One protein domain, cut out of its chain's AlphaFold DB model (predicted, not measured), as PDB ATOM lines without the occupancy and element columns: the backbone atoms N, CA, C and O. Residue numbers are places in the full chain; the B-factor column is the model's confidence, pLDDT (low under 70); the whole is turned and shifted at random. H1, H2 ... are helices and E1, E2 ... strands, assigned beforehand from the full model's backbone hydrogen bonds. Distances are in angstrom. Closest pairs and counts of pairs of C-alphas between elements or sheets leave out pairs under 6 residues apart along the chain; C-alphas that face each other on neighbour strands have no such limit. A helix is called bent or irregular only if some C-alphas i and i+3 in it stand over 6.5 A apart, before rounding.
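This is residues 8 to 124 of the 137 residues of an uncharacterized protein of Alphaproteobacteria bacterium (UniProt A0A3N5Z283). Three helices, H1, H3 and H4, pack lengthwise on a fourth, H2, in the middle, and the strand hairpin E1 E2 extends from one end of this helical body as a long arm. At the opposite end, residues 8 to 14 of H1 stick out. The printed part has 117 residues, with four named helices and two named strands in the order H1 H2 H3 E1 E2 H4; the class is mostly helix, and the sheet, in the order E1 - E2, is antiparallel. The whole is loose, with a radius of gyration of the C-alphas of 18.4 A, and the C-alphas span 71 by 32 by 24 A.

H1, residues 8 to 34, touches H2, residues 40 to 61, in a helical hairpin, opposite ways at a shallow tilt of 15 degrees; the closest C-alphas, those of Leu 22 and Phe 54, are 5.9 A apart. H2 is the hub, touching three helices. With its residues 51 to 59 alone it touches H3, residues 64 to 75, in a second helical hairpin, opposite ways at a shallow tilt of 18 degrees, closest at the C-alphas of Arg 52 and Ile 74, 6.3 A. E1, residues 80 to 88, and E2, residues 92 to 100, are a hairpin of antiparallel strands at 153 degrees; N 84 and O 96 are 2.8 A apart and N 98 and O 82 2.9 A, within hydrogen-bond range. The closest C-alphas of H2 and E2, those of Glu 41 and Ala 100, are 5.7 A apart. H4, residues 103 to 122, touches H2, the same way at a shallow tilt of 21 degrees, closest at the C-alphas of Gln 44 and Asp 106, 6.6 A. H4 is near H1 and near H3, while H1 and H3 are apart. Every O i to N i+4 pair is within hydrogen-bond range in H4, against 22 of 23 in H1, 16 of 18 in H2 and 6 of 8 in H3.

H1 begins at C-alpha 8 (46.399, -11.860, 13.340) and is 40.2 A long. H2 is 31.4 A long and irregular, with C-alphas 57 and 60 7.0 A apart. H3, 16.4 A, is only just irregular, with C-alphas 69 and 72 6.8 A apart. E1 is 24.6 A long and ends at C-alpha 88 (23.285, -74.734, 13.385); E2 is 23.5 A long. H4, 28.6 A, ends at C-alpha 122 (44.025, -25.503, -5.824).

The C-alphas farthest apart, those of Glu 8 and Leu 90, are 71.3 A apart. The printed part has no cut, and the five links between elements are tight. The mean pLDDT of the printed part is 86.0; residues 8 to 13 and 86 to 95 are under 70.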
ATOM      1  N   GLU A   8      45.973 -11.300  14.630       54.81
ATOM      2  CA  GLU A   8      46.399 -11.860  13.340       54.81
ATOM      3  C   GLU A   8      47.152 -13.190  13.506       54.81
ATOM      4  O   GLU A   8      47.017 -14.091  12.674       54.81
ATOM      5  N   GLN A   9      47.866 -13.379  14.621       57.84
ATOM      6  CA  GLN A   9      48.515 -14.657  14.933       57.84
ATOM      7  C   GLN A   9      47.521 -15.785  15.231       57.84
ATOM      8  O   GLN A   9      47.758 -16.921  14.827       57.84
ATOM      9  N   ALA A  10      46.397 -15.515  15.899       61.66
ATOM     10  CA  ALA A  10      45.391 -16.538  16.208       61.66
ATOM     11  C   ALA A  10      44.809 -17.278  14.970       61.66
ATOM     12  O   ALA A  10      44.825 -18.513  14.971       61.66
ATOM     13  N   PRO A  11      44.322 -16.603  13.908       66.62
ATOM     14  CA  PRO A  11      43.823 -17.258  12.698       66.62
ATOM     15  C   PRO A  11      44.935 -17.961  11.911       66.62
ATOM     16  O   PRO A  11      44.701 -19.043  11.374       66.62
ATOM     17  N   PHE A  12      46.151 -17.410  11.900       62.94
ATOM     18  CA  PHE A  12      47.309 -18.062  11.286       62.94
ATOM     19  C   PHE A  12      47.697 -19.362  12.014       62.94
ATOM     20  O   PHE A  12      47.840 -20.412  11.386       62.94
ATOM     21  N   ASN A  13      47.776 -19.331  13.346       69.62
ATOM     22  CA  ASN A  13      48.086 -20.499  14.174       69.62
ATOM     23  C   ASN A  13      46.999 -21.580  14.080       69.62
ATOM     24  O   ASN A  13      47.312 -22.771  14.093       69.62
ATOM     25  N   MET A  14      45.724 -21.189  13.958       75.94
ATOM     26  CA  MET A  14      44.638 -22.140  13.702       75.94
ATOM     27  C   MET A  14      44.783 -22.810  12.336       75.94
ATOM     28  O   MET A  14      44.678 -24.031  12.267       75.94
ATOM     29  N   ALA A  15      45.078 -22.051  11.276       76.25
ATOM     30  CA  ALA A  15      45.293 -22.613   9.943       76.25
ATOM     31  C   ALA A  15      46.477 -23.595   9.922       76.25
ATOM     32  O   ALA A  15      46.349 -24.693   9.381       76.25
ATOM     33  N   LEU A  16      47.593 -23.245  10.571       79.81
ATOM     34  CA  LEU A  16      48.745 -24.139  10.723       79.81
ATOM     35  C   LEU A  16      48.387 -25.438  11.455       79.81
ATOM     36  O   LEU A  16      48.692 -26.521  10.960       79.81
ATOM     37  N   ASN A  17      47.689 -25.344  12.588       84.94
ATOM     38  CA  ASN A  17      47.250 -26.516  13.350       84.94
ATOM     39  C   ASN A  17      46.293 -27.394  12.524       84.94
ATOM     40  O   ASN A  17      46.386 -28.619  12.543       84.94
ATOM     41  N   THR A  18      45.400 -26.785  11.737       86.81
ATOM     42  CA  THR A  18      44.537 -27.525  10.810       86.81
ATOM     43  C   THR A  18      45.353 -28.288   9.768       86.81
ATOM     44  O   THR A  18      45.093 -29.469   9.555       86.81
ATOM     45  N   LEU A  19      46.361 -27.665   9.151       86.62
ATOM     46  CA  LEU A  19      47.224 -28.334   8.168       86.62
ATOM     47  C   LEU A  19      48.041 -29.475   8.790       86.62
ATOM     48  O   LEU A  19      48.123 -30.556   8.208       86.62
ATOM     49  N   GLU A  20      48.581 -29.275   9.992       88.38
ATOM     50  CA  GLU A  20      49.313 -30.309  10.735       88.38
ATOM     51  C   GLU A  20      48.418 -31.515  11.065       88.38
ATOM     52  O   GLU A  20      48.812 -32.673  10.877       88.38
ATOM     53  N   ARG A  21      47.169 -31.262  11.473       90.94
ATOM     54  CA  ARG A  21      46.166 -32.316  11.685       90.94
ATOM     55  C   ARG A  21      45.844 -33.065  10.400       90.94
ATOM     56  O   ARG A  21      45.796 -34.291  10.418       90.94
ATOM     57  N   LEU A  22      45.651 -32.360   9.285       92.75
ATOM     58  CA  LEU A  22      45.404 -32.996   7.987       92.75
ATOM     59  C   LEU A  22      46.582 -33.890   7.573       92.75
ATOM     60  O   LEU A  22      46.365 -35.029   7.159       92.75
ATOM     61  N   GLY A  23      47.819 -33.421   7.755       90.56
ATOM     62  CA  GLY A  23      49.024 -34.220   7.514       90.56
ATOM     63  C   GLY A  23      49.107 -35.464   8.406       90.56
ATOM     64  O   GLY A  23      49.434 -36.551   7.925       90.56
ATOM     65  N   THR A  24      48.742 -35.330   9.682       94.00
ATOM     66  CA  THR A  24      48.685 -36.451  10.635       94.00
ATOM     67  C   THR A  24      47.676 -37.508  10.188       94.00
ATOM     68  O   THR A  24      48.021 -38.684  10.103       94.00
ATOM     69  N   ILE A  25      46.471 -37.094   9.788       95.06
ATOM     70  CA  ILE A  25      45.432 -38.013   9.304       95.06
ATOM     71  C   ILE A  25      45.890 -38.752   8.034       95.06
ATOM     72  O   ILE A  25      45.688 -39.958   7.919       95.06
ATOM     73  N   LEU A  26      46.555 -38.078   7.086       92.94
ATOM     74  CA  LEU A  26      47.100 -38.745   5.890       92.94
ATOM     75  C   LEU A  26      48.155 -39.800   6.243       92.94
ATOM     76  O   LEU A  26      48.189 -40.876   5.638       92.94
ATOM     77  N   LYS A  27      49.001 -39.511   7.236       93.56
ATOM     78  CA  LYS A  27      49.985 -40.470   7.746       93.56
ATOM     79  C   LYS A  27      49.294 -41.684   8.369       93.56
ATOM     80  O   LYS A  27      49.646 -42.807   8.017       93.56
ATOM     81  N   GLU A  28      48.272 -41.473   9.193       94.75
ATOM     82  CA  GLU A  28      47.478 -42.552   9.797       94.75
ATOM     83  C   GLU A  28      46.785 -43.425   8.738       94.75
ATOM     84  O   GLU A  28      46.807 -44.653   8.841       94.75
ATOM     85  N   ILE A  29      46.240 -42.823   7.671       93.00
ATOM     86  CA  ILE A  29      45.641 -43.563   6.544       93.00
ATOM     87  C   ILE A  29      46.679 -44.470   5.866       93.00
ATOM     88  O   ILE A  29      46.388 -45.625   5.529       93.00
ATOM     89  N   LYS A  30      47.904 -43.977   5.669       91.06
ATOM     90  CA  LYS A  30      48.996 -44.777   5.098       91.06
ATOM     91  C   LYS A  30      49.413 -45.907   6.041       91.06
ATOM     92  O   LYS A  30      49.589 -47.044   5.602       91.06
ATOM     93  N   GLU A  31      49.548 -45.608   7.329       92.88
ATOM     94  CA  GLU A  31      49.950 -46.578   8.347       92.88
ATOM     95  C   GLU A  31      48.933 -47.713   8.487       92.88
ATOM     96  O   GLU A  31      49.330 -48.879   8.452       92.88
ATOM     97  N   ILE A  32      47.632 -47.409   8.563       92.75
ATOM     98  CA  ILE A  32      46.598 -48.446   8.688       92.75
ATOM     99  C   ILE A  32      46.541 -49.347   7.450       92.75
ATOM    100  O   ILE A  32      46.394 -50.564   7.576       92.75
ATOM    101  N   SER A  33      46.737 -48.773   6.258       87.00
ATOM    102  CA  SER A  33      46.740 -49.522   4.996       87.00
ATOM    103  C   SER A  33      47.852 -50.581   4.985       87.00
ATOM    104  O   SER A  33      47.615 -51.745   4.643       87.00
ATOM    105  N   CYS A  34      49.042 -50.215   5.467       88.50
ATOM    106  CA  CYS A  34      50.211 -51.094   5.526       88.50
ATOM    107  C   CYS A  34      50.275 -51.988   6.776       88.50
ATOM    108  O   CYS A  34      51.129 -52.872   6.843       88.50
ATOM    109  N   ASN A  35      49.408 -51.790   7.773       90.69
ATOM    110  CA  ASN A  35      49.507 -52.497   9.048       90.69
ATOM    111  C   ASN A  35      49.128 -53.991   8.905       90.69
ATOM    112  O   ASN A  35      47.993 -54.290   8.535       90.69
ATOM    113  N   PRO A  36      50.016 -54.955   9.205       90.50
ATOM    114  CA  PRO A  36      49.715 -56.379   9.033       90.50
ATOM    115  C   PRO A  36      48.790 -56.957  10.118       90.50
ATOM    116  O   PRO A  36      48.253 -58.045   9.938       90.50
ATOM    117  N   PHE A  37      48.601 -56.256  11.239       91.69
ATOM    118  CA  PHE A  37      47.828 -56.754  12.380       91.69
ATOM    119  C   PHE A  37      46.313 -56.571  12.222       91.69
ATOM    120  O   PHE A  37      45.545 -57.242  12.909       91.69
ATOM    121  N   PHE A  38      45.873 -55.690  11.321       90.19
ATOM    122  CA  PHE A  38      44.454 -55.459  11.054       90.19
ATOM    123  C   PHE A  38      43.965 -56.301   9.881       90.19
ATOM    124  O   PHE A  38      44.635 -56.405   8.849       90.19
ATOM    125  N   ARG A  39      42.751 -56.846  10.007       92.81
ATOM    126  CA  ARG A  39      42.041 -57.446   8.870       92.81
ATOM    127  C   ARG A  39      41.609 -56.360   7.882       92.81
ATOM    128  O   ARG A  39      41.424 -55.209   8.273       92.81
ATOM    129  N   ASN A  40      41.417 -56.713   6.613       92.00
ATOM    130  CA  ASN A  40      41.087 -55.742   5.561       92.00
ATOM    131  C   ASN A  40      39.772 -54.998   5.838       92.00
ATOM    132  O   ASN A  40      39.678 -53.798   5.590       92.00
ATOM    133  N   GLU A  41      38.788 -55.684   6.415       92.75
ATOM    134  CA  GLU A  41      37.514 -55.119   6.865       92.75
ATOM    135  C   GLU A  41      37.746 -54.003   7.891       92.75
ATOM    136  O   GLU A  41      37.258 -52.888   7.735       92.75
ATOM    137  N   GLN A  42      38.573 -54.286   8.901       91.56
ATOM    138  CA  GLN A  42      38.900 -53.343   9.971       91.56
ATOM    139  C   GLN A  42      39.705 -52.155   9.440       91.56
ATOM    140  O   GLN A  42      39.449 -51.013   9.818       91.56
ATOM    141  N   LYS A  43      40.652 -52.399   8.524       93.56
ATOM    142  CA  LYS A  43      41.387 -51.322   7.844       93.56
ATOM    143  C   LYS A  43      40.437 -50.391   7.103       93.56
ATOM    144  O   LYS A  43      40.564 -49.176   7.220       93.56
ATOM    145  N   GLN A  44      39.478 -50.956   6.370       93.94
ATOM    146  CA  GLN A  44      38.486 -50.189   5.627       93.94
ATOM    147  C   GLN A  44      37.570 -49.383   6.561       93.94
ATOM    148  O   GLN A  44      37.329 -48.207   6.295       93.94
ATOM    149  N   GLU A  45      37.116 -49.956   7.678       93.62
ATOM    150  CA  GLU A  45      36.334 -49.234   8.693       93.62
ATOM    151  C   GLU A  45      37.103 -48.045   9.286       93.62
ATOM    152  O   GLU A  45      36.584 -46.924   9.345       93.62
ATOM    153  N   VAL A  46      38.362 -48.262   9.678       94.31
ATOM    154  CA  VAL A  46      39.226 -47.197  10.205       94.31
ATOM    155  C   VAL A  46      39.461 -46.126   9.140       94.31
ATOM    156  O   VAL A  46      39.309 -44.938   9.424       94.31
ATOM    157  N   LYS A  47      39.735 -46.521   7.892       95.12
ATOM    158  CA  LYS A  47      39.917 -45.596   6.764       95.12
ATOM    159  C   LYS A  47      38.674 -44.739   6.517       95.12
ATOM    160  O   LYS A  47      38.818 -43.537   6.318       95.12
ATOM    161  N   ILE A  48      37.459 -45.292   6.605       95.69
ATOM    162  CA  ILE A  48      36.208 -44.508   6.519       95.69
ATOM    163  C   ILE A  48      36.167 -43.420   7.600       95.69
ATOM    164  O   ILE A  48      35.837 -42.267   7.308       95.69
ATOM    165  N   SER A  49      36.506 -43.773   8.844       95.12
ATOM    166  CA  SER A  49      36.557 -42.814   9.955       95.12
ATOM    167  C   SER A  49      37.581 -41.706   9.689       95.12
ATOM    168  O   SER A  49      37.248 -40.524   9.787       95.12
ATOM    169  N   LEU A  50      38.790 -42.074   9.258       96.00
ATOM    170  CA  LEU A  50      39.862 -41.128   8.945       96.00
ATOM    171  C   LEU A  50      39.496 -40.197   7.783       96.00
ATOM    172  O   LEU A  50      39.727 -38.996   7.876       96.00
ATOM    173  N   VAL A  51      38.841 -40.693   6.728       95.62
ATOM    174  CA  VAL A  51      38.346 -39.856   5.618       95.62
ATOM    175  C   VAL A  51      37.325 -38.825   6.104       95.62
ATOM    176  O   VAL A  51      37.393 -37.653   5.728       95.62
ATOM    177  N   ARG A  52      36.394 -39.228   6.975       95.56
ATOM    178  CA  ARG A  52      35.414 -38.307   7.576       95.56
ATOM    179  C   ARG A  52      36.090 -37.245   8.444       95.56
ATOM    180  O   ARG A  52      35.703 -36.075   8.385       95.56
ATOM    181  N   GLN A  53      37.100 -37.633   9.219       94.69
ATOM    182  CA  GLN A  53      37.889 -36.700  10.023       94.69
ATOM    183  C   GLN A  53      38.690 -35.742   9.142       94.69
ATOM    184  O   GLN A  53      38.678 -34.537   9.401       94.69
ATOM    185  N   PHE A  54      39.325 -36.244   8.081       95.31
ATOM    186  CA  PHE A  54      40.067 -35.431   7.123       95.31
ATOM    187  C   PHE A  54      39.157 -34.367   6.512       95.31
ATOM    188  O   PHE A  54      39.453 -33.178   6.598       95.31
ATOM    189  N   PHE A  55      37.993 -34.776   5.995       95.12
ATOM    190  CA  PHE A  55      37.002 -33.846   5.459       95.12
ATOM    191  C   PHE A  55      36.578 -32.800   6.495       95.12
ATOM    192  O   PHE A  55      36.630 -31.611   6.205       95.12
ATOM    193  N   SER A  56      36.218 -33.220   7.713       93.38
ATOM    194  CA  SER A  56      35.746 -32.305   8.766       93.38
ATOM    195  C   SER A  56      36.793 -31.258   9.153       93.38
ATOM    196  O   SER A  56      36.448 -30.097   9.357       93.38
ATOM    197  N   ASN A  57      38.072 -31.645   9.213       92.25
ATOM    198  CA  ASN A  57      39.168 -30.711   9.472       92.25
ATOM    199  C   ASN A  57      39.472 -29.829   8.253       92.25
ATOM    200  O   ASN A  57      39.918 -28.702   8.428       92.25
ATOM    201  N   ALA A  58      39.213 -30.307   7.035       90.38
ATOM    202  CA  ALA A  58      39.417 -29.548   5.805       90.38
ATOM    203  C   ALA A  58      38.301 -28.527   5.527       90.38
ATOM    204  O   ALA A  58      38.555 -27.557   4.820       90.38
ATOM    205  N   VAL A  59      37.088 -28.699   6.079       91.44
ATOM    206  CA  VAL A  59      35.929 -27.805   5.847       91.44
ATOM    207  C   VAL A  59      36.272 -26.307   5.938       91.44
ATOM    208  O   VAL A  59      35.884 -25.587   5.020       91.44
ATOM    209  N   PRO A  60      37.002 -25.806   6.957       87.50
ATOM    210  CA  PRO A  60      37.333 -24.381   7.062       87.50
ATOM    211  C   PRO A  60      38.227 -23.854   5.929       87.50
ATOM    212  O   PRO A  60      38.272 -22.648   5.703       87.50
ATOM    213  N   LEU A  61      38.946 -24.742   5.239       87.31
ATOM    214  CA  LEU A  61      39.878 -24.427   4.151       87.31
ATOM    215  C   LEU A  61      39.244 -24.606   2.759       87.31
ATOM    216  O   LEU A  61      39.868 -24.309   1.740       87.31
ATOM    217  N   LEU A  62      38.012 -25.116   2.691       89.31
ATOM    218  CA  LEU A  62      37.311 -25.425   1.448       89.31
ATOM    219  C   LEU A  62      36.212 -24.394   1.156       89.31
ATOM    220  O   LEU A  62      35.640 -23.778   2.052       89.31
ATOM    221  N   SER A  63      35.876 -24.221  -0.124       90.31
ATOM    222  CA  SER A  63      34.738 -23.386  -0.529       90.31
ATOM    223  C   SER A  63      33.413 -23.995  -0.066       90.31
ATOM    224  O   SER A  63      33.219 -25.209  -0.166       90.31
ATOM    225  N   ILE A  64      32.470 -23.145   0.343       91.19
ATOM    226  CA  ILE A  64      31.153 -23.549   0.856       91.19
ATOM    227  C   ILE A  64      30.389 -24.407  -0.164       91.19
ATOM    228  O   ILE A  64      29.722 -25.369   0.222       91.19
ATOM    229  N   GLU A  65      30.491 -24.086  -1.454       92.31
ATOM    230  CA  GLU A  65      29.835 -24.809  -2.549       92.31
ATOM    231  C   GLU A  65      30.297 -26.269  -2.596       92.31
ATOM    232  O   GLU A  65      29.481 -27.189  -2.580       92.31
ATOM    233  N   TYR A  66      31.613 -26.472  -2.561       92.19
ATOM    234  CA  TYR A  66      32.224 -27.797  -2.570       92.19
ATOM    235  C   TYR A  66      31.904 -28.592  -1.298       92.19
ATOM    236  O   TYR A  66      31.585 -29.778  -1.370       92.19
ATOM    237  N   VAL A  67      31.918 -27.943  -0.127       92.88
ATOM    238  CA  VAL A  67      31.531 -28.593   1.136       92.88
ATOM    239  C   VAL A  67      30.101 -29.125   1.041       92.88
ATOM    240  O   VAL A  67      29.876 -30.296   1.333       92.88
ATOM    241  N   LYS A  68      29.149 -28.313   0.562       93.81
ATOM    242  CA  LYS A  68      27.748 -28.734   0.382       93.81
ATOM    243  C   LYS A  68      27.604 -29.927  -0.564       93.81
ATOM    244  O   LYS A  68      26.774 -30.795  -0.307       93.81
ATOM    245  N   GLU A  69      28.400 -29.980  -1.629       94.50
ATOM    246  CA  GLU A  69      28.399 -31.103  -2.570       94.50
ATOM    247  C   GLU A  69      28.967 -32.388  -1.944       94.50
ATOM    248  O   GLU A  69      28.420 -33.481  -2.129       94.50
ATOM    249  N   MET A  70      30.059 -32.272  -1.187       92.62
ATOM    250  CA  MET A  70      30.795 -33.426  -0.669       92.62
ATOM    251  C   MET A  70      30.231 -33.995   0.628       92.62
ATOM    252  O   MET A  70      30.286 -35.211   0.820       92.62
ATOM    253  N   THR A  71      29.646 -33.172   1.502       92.81
ATOM    254  CA  THR A  71      29.049 -33.628   2.766       92.81
ATOM    255  C   THR A  71      28.141 -34.859   2.607       92.81
ATOM    256  O   THR A  71      28.385 -35.843   3.309       92.81
ATOM    257  N   PRO A  72      27.143 -34.901   1.696       93.44
ATOM    258  CA  PRO A  72      26.300 -36.089   1.546       93.44
ATOM    259  C   PRO A  72      27.093 -37.321   1.087       93.44
ATOM    260  O   PRO A  72      26.853 -38.423   1.587       93.44
ATOM    261  N   LYS A  73      28.086 -37.149   0.200       92.00
ATOM    262  CA  LYS A  73      28.944 -38.251  -0.267       92.00
ATOM    263  C   LYS A  73      29.747 -38.847   0.895       92.00
ATOM    264  O   LYS A  73      29.776 -40.067   1.035       92.00
ATOM    265  N   ILE A  74      30.321 -38.005   1.756       90.94
ATOM    266  CA  ILE A  74      31.128 -38.412   2.919       90.94
ATOM    267  C   ILE A  74      30.275 -39.060   4.018       90.94
ATOM    268  O   ILE A  74      30.654 -40.091   4.582       90.94
ATOM    269  N   LEU A  75      29.104 -38.492   4.320       90.06
ATOM    270  CA  LEU A  75      28.208 -39.047   5.339       90.06
ATOM    271  C   LEU A  75      27.650 -40.413   4.925       90.06
ATOM    272  O   LEU A  75      27.511 -41.292   5.773       90.06
ATOM    273  N   SER A  76      27.433 -40.629   3.623       91.06
ATOM    274  CA  SER A  76      26.966 -41.911   3.079       91.06
ATOM    275  C   SER A  76      27.993 -43.054   3.127       91.06
ATOM    276  O   SER A  76      27.638 -44.193   2.835       91.06
ATOM    277  N   LEU A  77      29.259 -42.781   3.471       90.56
ATOM    278  CA  LEU A  77      30.295 -43.813   3.559       90.56
ATOM    279  C   LEU A  77      30.011 -44.751   4.734       90.56
ATOM    280  O   LEU A  77      30.249 -44.397   5.885       90.56
ATOM    281  N   ILE A  78      29.525 -45.952   4.450       89.62
ATOM    282  CA  ILE A  78      29.298 -47.001   5.445       89.62
ATOM    283  C   ILE A  78      30.035 -48.277   5.032       89.62
ATOM    284  O   ILE A  78      30.160 -48.531   3.830       89.62
ATOM    285  N   PRO A  79      30.527 -49.079   5.994       87.75
ATOM    286  CA  PRO A  79      31.110 -50.378   5.689       87.75
ATOM    287  C   PRO A  79      30.080 -51.281   5.004       87.75
ATOM    288  O   PRO A  79      28.889 -51.230   5.327       87.75
ATOM    289  N   LEU A  80      30.531 -52.117   4.069       87.94
ATOM    290  CA  LEU A  80      29.654 -53.100   3.444       87.94
ATOM    291  C   LEU A  80      29.263 -54.146   4.494       87.94
ATOM    292  O   LEU A  80      30.128 -54.735   5.131       87.94
ATOM    293  N   GLN A  81      27.966 -54.387   4.657       86.31
ATOM    294  CA  GLN A  81      27.449 -55.407   5.566       86.31
ATOM    295  C   GLN A  81      27.099 -56.668   4.775       86.31
ATOM    296  O   GLN A  81      26.413 -56.596   3.751       86.31
ATOM    297  N   LYS A  82      27.552 -57.828   5.247       83.06
ATOM    298  CA  LYS A  82      27.193 -59.140   4.715       83.06
ATOM    299  C   LYS A  82      26.345 -59.868   5.744       83.06
ATOM    300  O   LYS A  82      26.723 -60.010   6.900       83.06
ATOM    301  N   HIS A  83      25.195 -60.353   5.299       78.56
ATOM    302  CA  HIS A  83      24.328 -61.163   6.132       78.56
ATOM    303  C   HIS A  83      24.823 -62.608   6.125       78.56
ATOM    304  O   HIS A  83      24.898 -63.240   5.066       78.56
ATOM    305  N   ILE A  84      25.160 -63.133   7.296       74.62
ATOM    306  CA  ILE A  84      25.583 -64.515   7.478       74.62
ATOM    307  C   ILE A  84      24.457 -65.247   8.198       74.62
ATOM    308  O   ILE A  84      23.975 -64.825   9.247       74.62
ATOM    309  N   VAL A  85      23.989 -66.329   7.579       71.44
ATOM    310  CA  VAL A  85      22.997 -67.225   8.176       71.44
ATOM    311  C   VAL A  85      23.743 -68.449   8.674       71.44
ATOM    312  O   VAL A  85      24.257 -69.231   7.871       71.44
ATOM    313  N   TYR A  86      23.805 -68.614   9.990       66.75
ATOM    314  CA  TYR A  86      24.378 -69.805  10.596       66.75
ATOM    315  C   TYR A  86      23.296 -70.878  10.695       66.75
ATOM    316  O   TYR A  86      22.316 -70.728  11.426       66.75
ATOM    317  N   ASN A  87      23.460 -71.968   9.943       61.41
ATOM    318  CA  ASN A  87      22.557 -73.108  10.028       61.41
ATOM    319  C   ASN A  87      23.125 -74.117  11.030       61.41
ATOM    320  O   ASN A  87      23.754 -75.113  10.673       61.41
ATOM    321  N   ASN A  88      22.946 -73.813  12.311       60.16
ATOM    322  CA  ASN A  88      23.285 -74.734  13.385       60.16
ATOM    323  C   ASN A  88      22.163 -75.773  13.413       60.16
ATOM    324  O   ASN A  88      21.030 -75.414  13.708       60.16
ATOM    325  N   GLY A  89      22.449 -77.031  13.054       58.41
ATOM    326  CA  GLY A  89      21.481 -78.110  12.769       58.41
ATOM    327  C   GLY A  89      20.439 -78.478  13.849       58.41
ATOM    328  O   GLY A  89      19.795 -79.514  13.731       58.41
ATOM    329  N   LEU A  90      20.240 -77.649  14.873       58.81
ATOM    330  CA  LEU A  90      19.126 -77.647  15.816       58.81
ATOM    331  C   LEU A  90      18.387 -76.298  15.736       58.81
ATOM    332  O   LEU A  90      18.687 -75.383  16.491       58.81
ATOM    333  N   SER A  91      17.421 -76.197  14.817       54.06
ATOM    334  CA  SER A  91      16.219 -75.325  14.842       54.06
ATOM    335  C   SER A  91      16.323 -73.824  15.206       54.06
ATOM    336  O   SER A  91      15.289 -73.163  15.263       54.06
ATOM    337  N   SER A  92      17.512 -73.249  15.363       56.12
ATOM    338  CA  SER A  92      17.723 -71.815  15.578       56.12
ATOM    339  C   SER A  92      18.665 -71.285  14.503       56.12
ATOM    340  O   SER A  92      19.883 -71.381  14.627       56.12
ATOM    341  N   CYS A  93      18.094 -70.725  13.435       56.16
ATOM    342  CA  CYS A  93      18.839 -69.862  12.523       56.16
ATOM    343  C   CYS A  93      19.126 -68.545  13.252       56.16
ATOM    344  O   CYS A  93      18.209 -67.745  13.449       56.16
ATOM    345  N   SER A  94      20.375 -68.314  13.656       62.31
ATOM    346  CA  SER A  94      20.833 -66.973  14.014       62.31
ATOM    347  C   SER A  94      21.360 -66.284  12.759       62.31
ATOM    348  O   SER A  94      22.200 -66.808  12.022       62.31
ATOM    349  N   SER A  95      20.803 -65.112  12.483       65.06
ATOM    350  CA  SER A  95      21.295 -64.188  11.472       65.06
ATOM    351  C   SER A  95      22.223 -63.175  12.124       65.06
ATOM    352  O   SER A  95      21.782 -62.440  13.010       65.06
ATOM    353  N   GLU A  96      23.465 -63.096  11.660       74.00
ATOM    354  CA  GLU A  96      24.409 -62.056  12.073       74.00
ATOM    355  C   GLU A  96      24.824 -61.225  10.856       74.00
ATOM    356  O   GLU A  96      25.007 -61.744   9.752       74.00
ATOM    357  N   SER A  97      24.930 -59.909  11.040       74.00
ATOM    358  CA  SER A  97      25.534 -59.015  10.054       74.00
ATOM    359  C   SER A  97      27.010 -58.844  10.386       74.00
ATOM    360  O   SER A  97      27.338 -58.319  11.450       74.00
ATOM    361  N   GLU A  98      27.886 -59.253   9.478       81.19
ATOM    362  CA  GLU A  98      29.321 -59.003   9.590       81.19
ATOM    363  C   GLU A  98      29.753 -57.958   8.564       81.19
ATOM    364  O   GLU A  98      29.287 -57.956   7.419       81.19
ATOM    365  N   THR A  99      30.681 -57.082   8.947       84.69
ATOM    366  CA  THR A  99      31.331 -56.194   7.986       84.69
ATOM    367  C   THR A  99      32.161 -57.023   7.008       84.69
ATOM    368  O   THR A  99      32.967 -57.856   7.411       84.69
ATOM    369  N   ALA A 100      31.990 -56.768   5.715       88.94
ATOM    370  CA  ALA A 100      32.766 -57.371   4.644       88.94
ATOM    371  C   ALA A 100      33.628 -56.316   3.949       88.94
ATOM    372  O   ALA A 100      33.226 -55.163   3.785       88.94
ATOM    373  N   TYR A 101      34.804 -56.729   3.487       90.69
ATOM    374  CA  TYR A 101      35.680 -55.849   2.735       90.69
ATOM    375  C   TYR A 101      35.136 -55.642   1.318       90.69
ATOM    376  O   TYR A 101      34.762 -56.592   0.625       90.69
ATOM    377  N   SER A 102      35.120 -54.388   0.874       94.25
ATOM    378  CA  SER A 102      34.692 -54.008  -0.471       94.25
ATOM    379  C   SER A 102      35.801 -53.263  -1.205       94.25
ATOM    380  O   SER A 102      36.076 -52.106  -0.902       94.25
ATOM    381  N   PHE A 103      36.390 -53.882  -2.232       92.38
ATOM    382  CA  PHE A 103      37.378 -53.218  -3.096       92.38
ATOM    383  C   PHE A 103      36.827 -51.935  -3.736       92.38
ATOM    384  O   PHE A 103      37.525 -50.931  -3.836       92.38
ATOM    385  N   ALA A 104      35.552 -51.942  -4.139       92.94
ATOM    386  CA  ALA A 104      34.908 -50.771  -4.729       92.94
ATOM    387  C   ALA A 104      34.789 -49.613  -3.727       92.94
ATOM    388  O   ALA A 104      34.986 -48.455  -4.094       92.94
ATOM    389  N   LEU A 105      34.487 -49.920  -2.461       93.31
ATOM    390  CA  LEU A 105      34.458 -48.919  -1.398       93.31
ATOM    391  C   LEU A 105      35.864 -48.399  -1.096       93.31
ATOM    392  O   LEU A 105      36.027 -47.198  -0.932       93.31
ATOM    393  N   ASP A 106      36.873 -49.269  -1.079       92.75
ATOM    394  CA  ASP A 106      38.255 -48.872  -0.805       92.75
ATOM    395  C   ASP A 106      38.792 -47.906  -1.867       92.75
ATOM    396  O   ASP A 106      39.234 -46.807  -1.537       92.75
ATOM    397  N   ASN A 107      38.605 -48.249  -3.146       93.31
ATOM    398  CA  ASN A 107      38.937 -47.368  -4.267       93.31
ATOM    399  C   ASN A 107      38.195 -46.029  -4.173       93.31
ATOM    400  O   ASN A 107      38.764 -44.974  -4.442       93.31
ATOM    401  N   LYS A 108      36.916 -46.048  -3.771       94.38
ATOM    402  CA  LYS A 108      36.132 -44.820  -3.579       94.38
ATOM    403  C   LYS A 108      36.717 -43.942  -2.469       94.38
ATOM    404  O   LYS A 108      36.722 -42.724  -2.618       94.38
ATOM    405  N   LEU A 109      37.197 -44.531  -1.371       94.69
ATOM    406  CA  LEU A 109      37.851 -43.789  -0.289       94.69
ATOM    407  C   LEU A 109      39.142 -43.125  -0.779       94.69
ATOM    408  O   LEU A 109      39.357 -41.953  -0.478       94.69
ATOM    409  N   ASP A 110      39.948 -43.831  -1.573       93.06
ATOM    410  CA  ASP A 110      41.174 -43.268  -2.155       93.06
ATOM    411  C   ASP A 110      40.881 -42.114  -3.111       93.06
ATOM    412  O   ASP A 110      41.496 -41.053  -3.004       93.06
ATOM    413  N   VAL A 111      39.885 -42.270  -3.988       94.69
ATOM    414  CA  VAL A 111      39.450 -41.197  -4.897       94.69
ATOM    415  C   VAL A 111      39.017 -39.955  -4.117       94.69
ATOM    416  O   VAL A 111      39.440 -38.853  -4.455       94.69
ATOM    417  N   ILE A 112      38.235 -40.120  -3.046       94.19
ATOM    418  CA  ILE A 112      37.792 -39.002  -2.200       94.19
ATOM    419  C   ILE A 112      38.984 -38.291  -1.547       94.19
ATOM    420  O   ILE A 112      39.020 -37.062  -1.504       94.19
ATOM    421  N   ILE A 113      39.956 -39.044  -1.029       93.62
ATOM    422  CA  ILE A 113      41.159 -38.474  -0.411       93.62
ATOM    423  C   ILE A 113      41.952 -37.657  -1.434       93.62
ATOM    424  O   ILE A 113      42.375 -36.543  -1.124       93.62
ATOM    425  N   ILE A 114      42.143 -38.198  -2.639       91.81
ATOM    426  CA  ILE A 114      42.862 -37.522  -3.725       91.81
ATOM    427  C   ILE A 114      42.119 -36.248  -4.134       91.81
ATOM    428  O   ILE A 114      42.728 -35.185  -4.194       91.81
ATOM    429  N   GLU A 115      40.802 -36.323  -4.336       92.62
ATOM    430  CA  GLU A 115      39.971 -35.171  -4.704       92.62
ATOM    431  C   GLU A 115      40.070 -34.048  -3.658       92.62
ATOM    432  O   GLU A 115      40.276 -32.883  -4.003       92.62
ATOM    433  N   LEU A 116      40.000 -34.397  -2.366       91.56
ATOM    434  CA  LEU A 116      40.154 -33.433  -1.276       91.56
ATOM    435  C   LEU A 116      41.550 -32.801  -1.251       91.56
ATOM    436  O   LEU A 116      41.654 -31.589  -1.069       91.56
ATOM    437  N   GLN A 117      42.611 -33.584  -1.466       90.25
ATOM    438  CA  GLN A 117      43.973 -33.051  -1.562       90.25
ATOM    439  C   GLN A 117      44.126 -32.099  -2.753       90.25
ATOM    440  O   GLN A 117      44.645 -30.998  -2.575       90.25
ATOM    441  N   CYS A 118      43.603 -32.456  -3.929       89.00
ATOM    442  CA  CYS A 118      43.618 -31.585  -5.103       89.00
ATOM    443  C   CYS A 118      42.887 -30.264  -4.839       89.00
ATOM    444  O   CYS A 118      43.407 -29.201  -5.172       89.00
ATOM    445  N   LYS A 119      41.721 -30.292  -4.181       89.56
ATOM    446  CA  LYS A 119      40.995 -29.060  -3.828       89.56
ATOM    447  C   LYS A 119      41.731 -28.182  -2.827       89.56
ATOM    448  O   LYS A 119      41.701 -26.958  -2.954       89.56
ATOM    449  N   LEU A 120      42.414 -28.779  -1.859       87.69
ATOM    450  CA  LEU A 120      43.251 -28.026  -0.928       87.69
ATOM    451  C   LEU A 120      44.495 -27.451  -1.632       87.69
ATOM    452  O   LEU A 120      44.894 -26.323  -1.344       87.69
ATOM    453  N   GLN A 121      45.061 -28.170  -2.601       87.00
ATOM    454  CA  GLN A 121      46.167 -27.697  -3.435       87.00
ATOM    455  C   GLN A 121      45.751 -26.540  -4.358       87.00
ATOM    456  O   GLN A 121      46.472 -25.549  -4.436       87.00
ATOM    457  N   GLU A 122      44.577 -26.602  -5.001       84.56
ATOM    458  CA  GLU A 122      44.025 -25.503  -5.824       84.56
ATOM    459  C   GLU A 122      43.914 -24.185  -5.035       84.56
ATOM    460  O   GLU A 122      44.037 -23.097  -5.598       84.56
ATOM    461  N   LYS A 123      43.685 -24.278  -3.722       79.31
ATOM    462  CA  LYS A 123      43.613 -23.134  -2.801       79.31
ATOM    463  C   LYS A 123      44.971 -22.716  -2.225       79.31
ATOM    464  O   LYS A 123      45.025 -21.770  -1.447       79.31
ATOM    465  N   GLY A 124      46.057 -23.391  -2.604       77.12
ATOM    466  CA  GLY A 124      47.414 -23.116  -2.127       77.12
ATOM    467  C   GLY A 124      47.700 -23.624  -0.711       77.12
ATOM    468  O   GLY A 124      48.690 -23.218  -0.109       77.12
TER     469      GLY A 124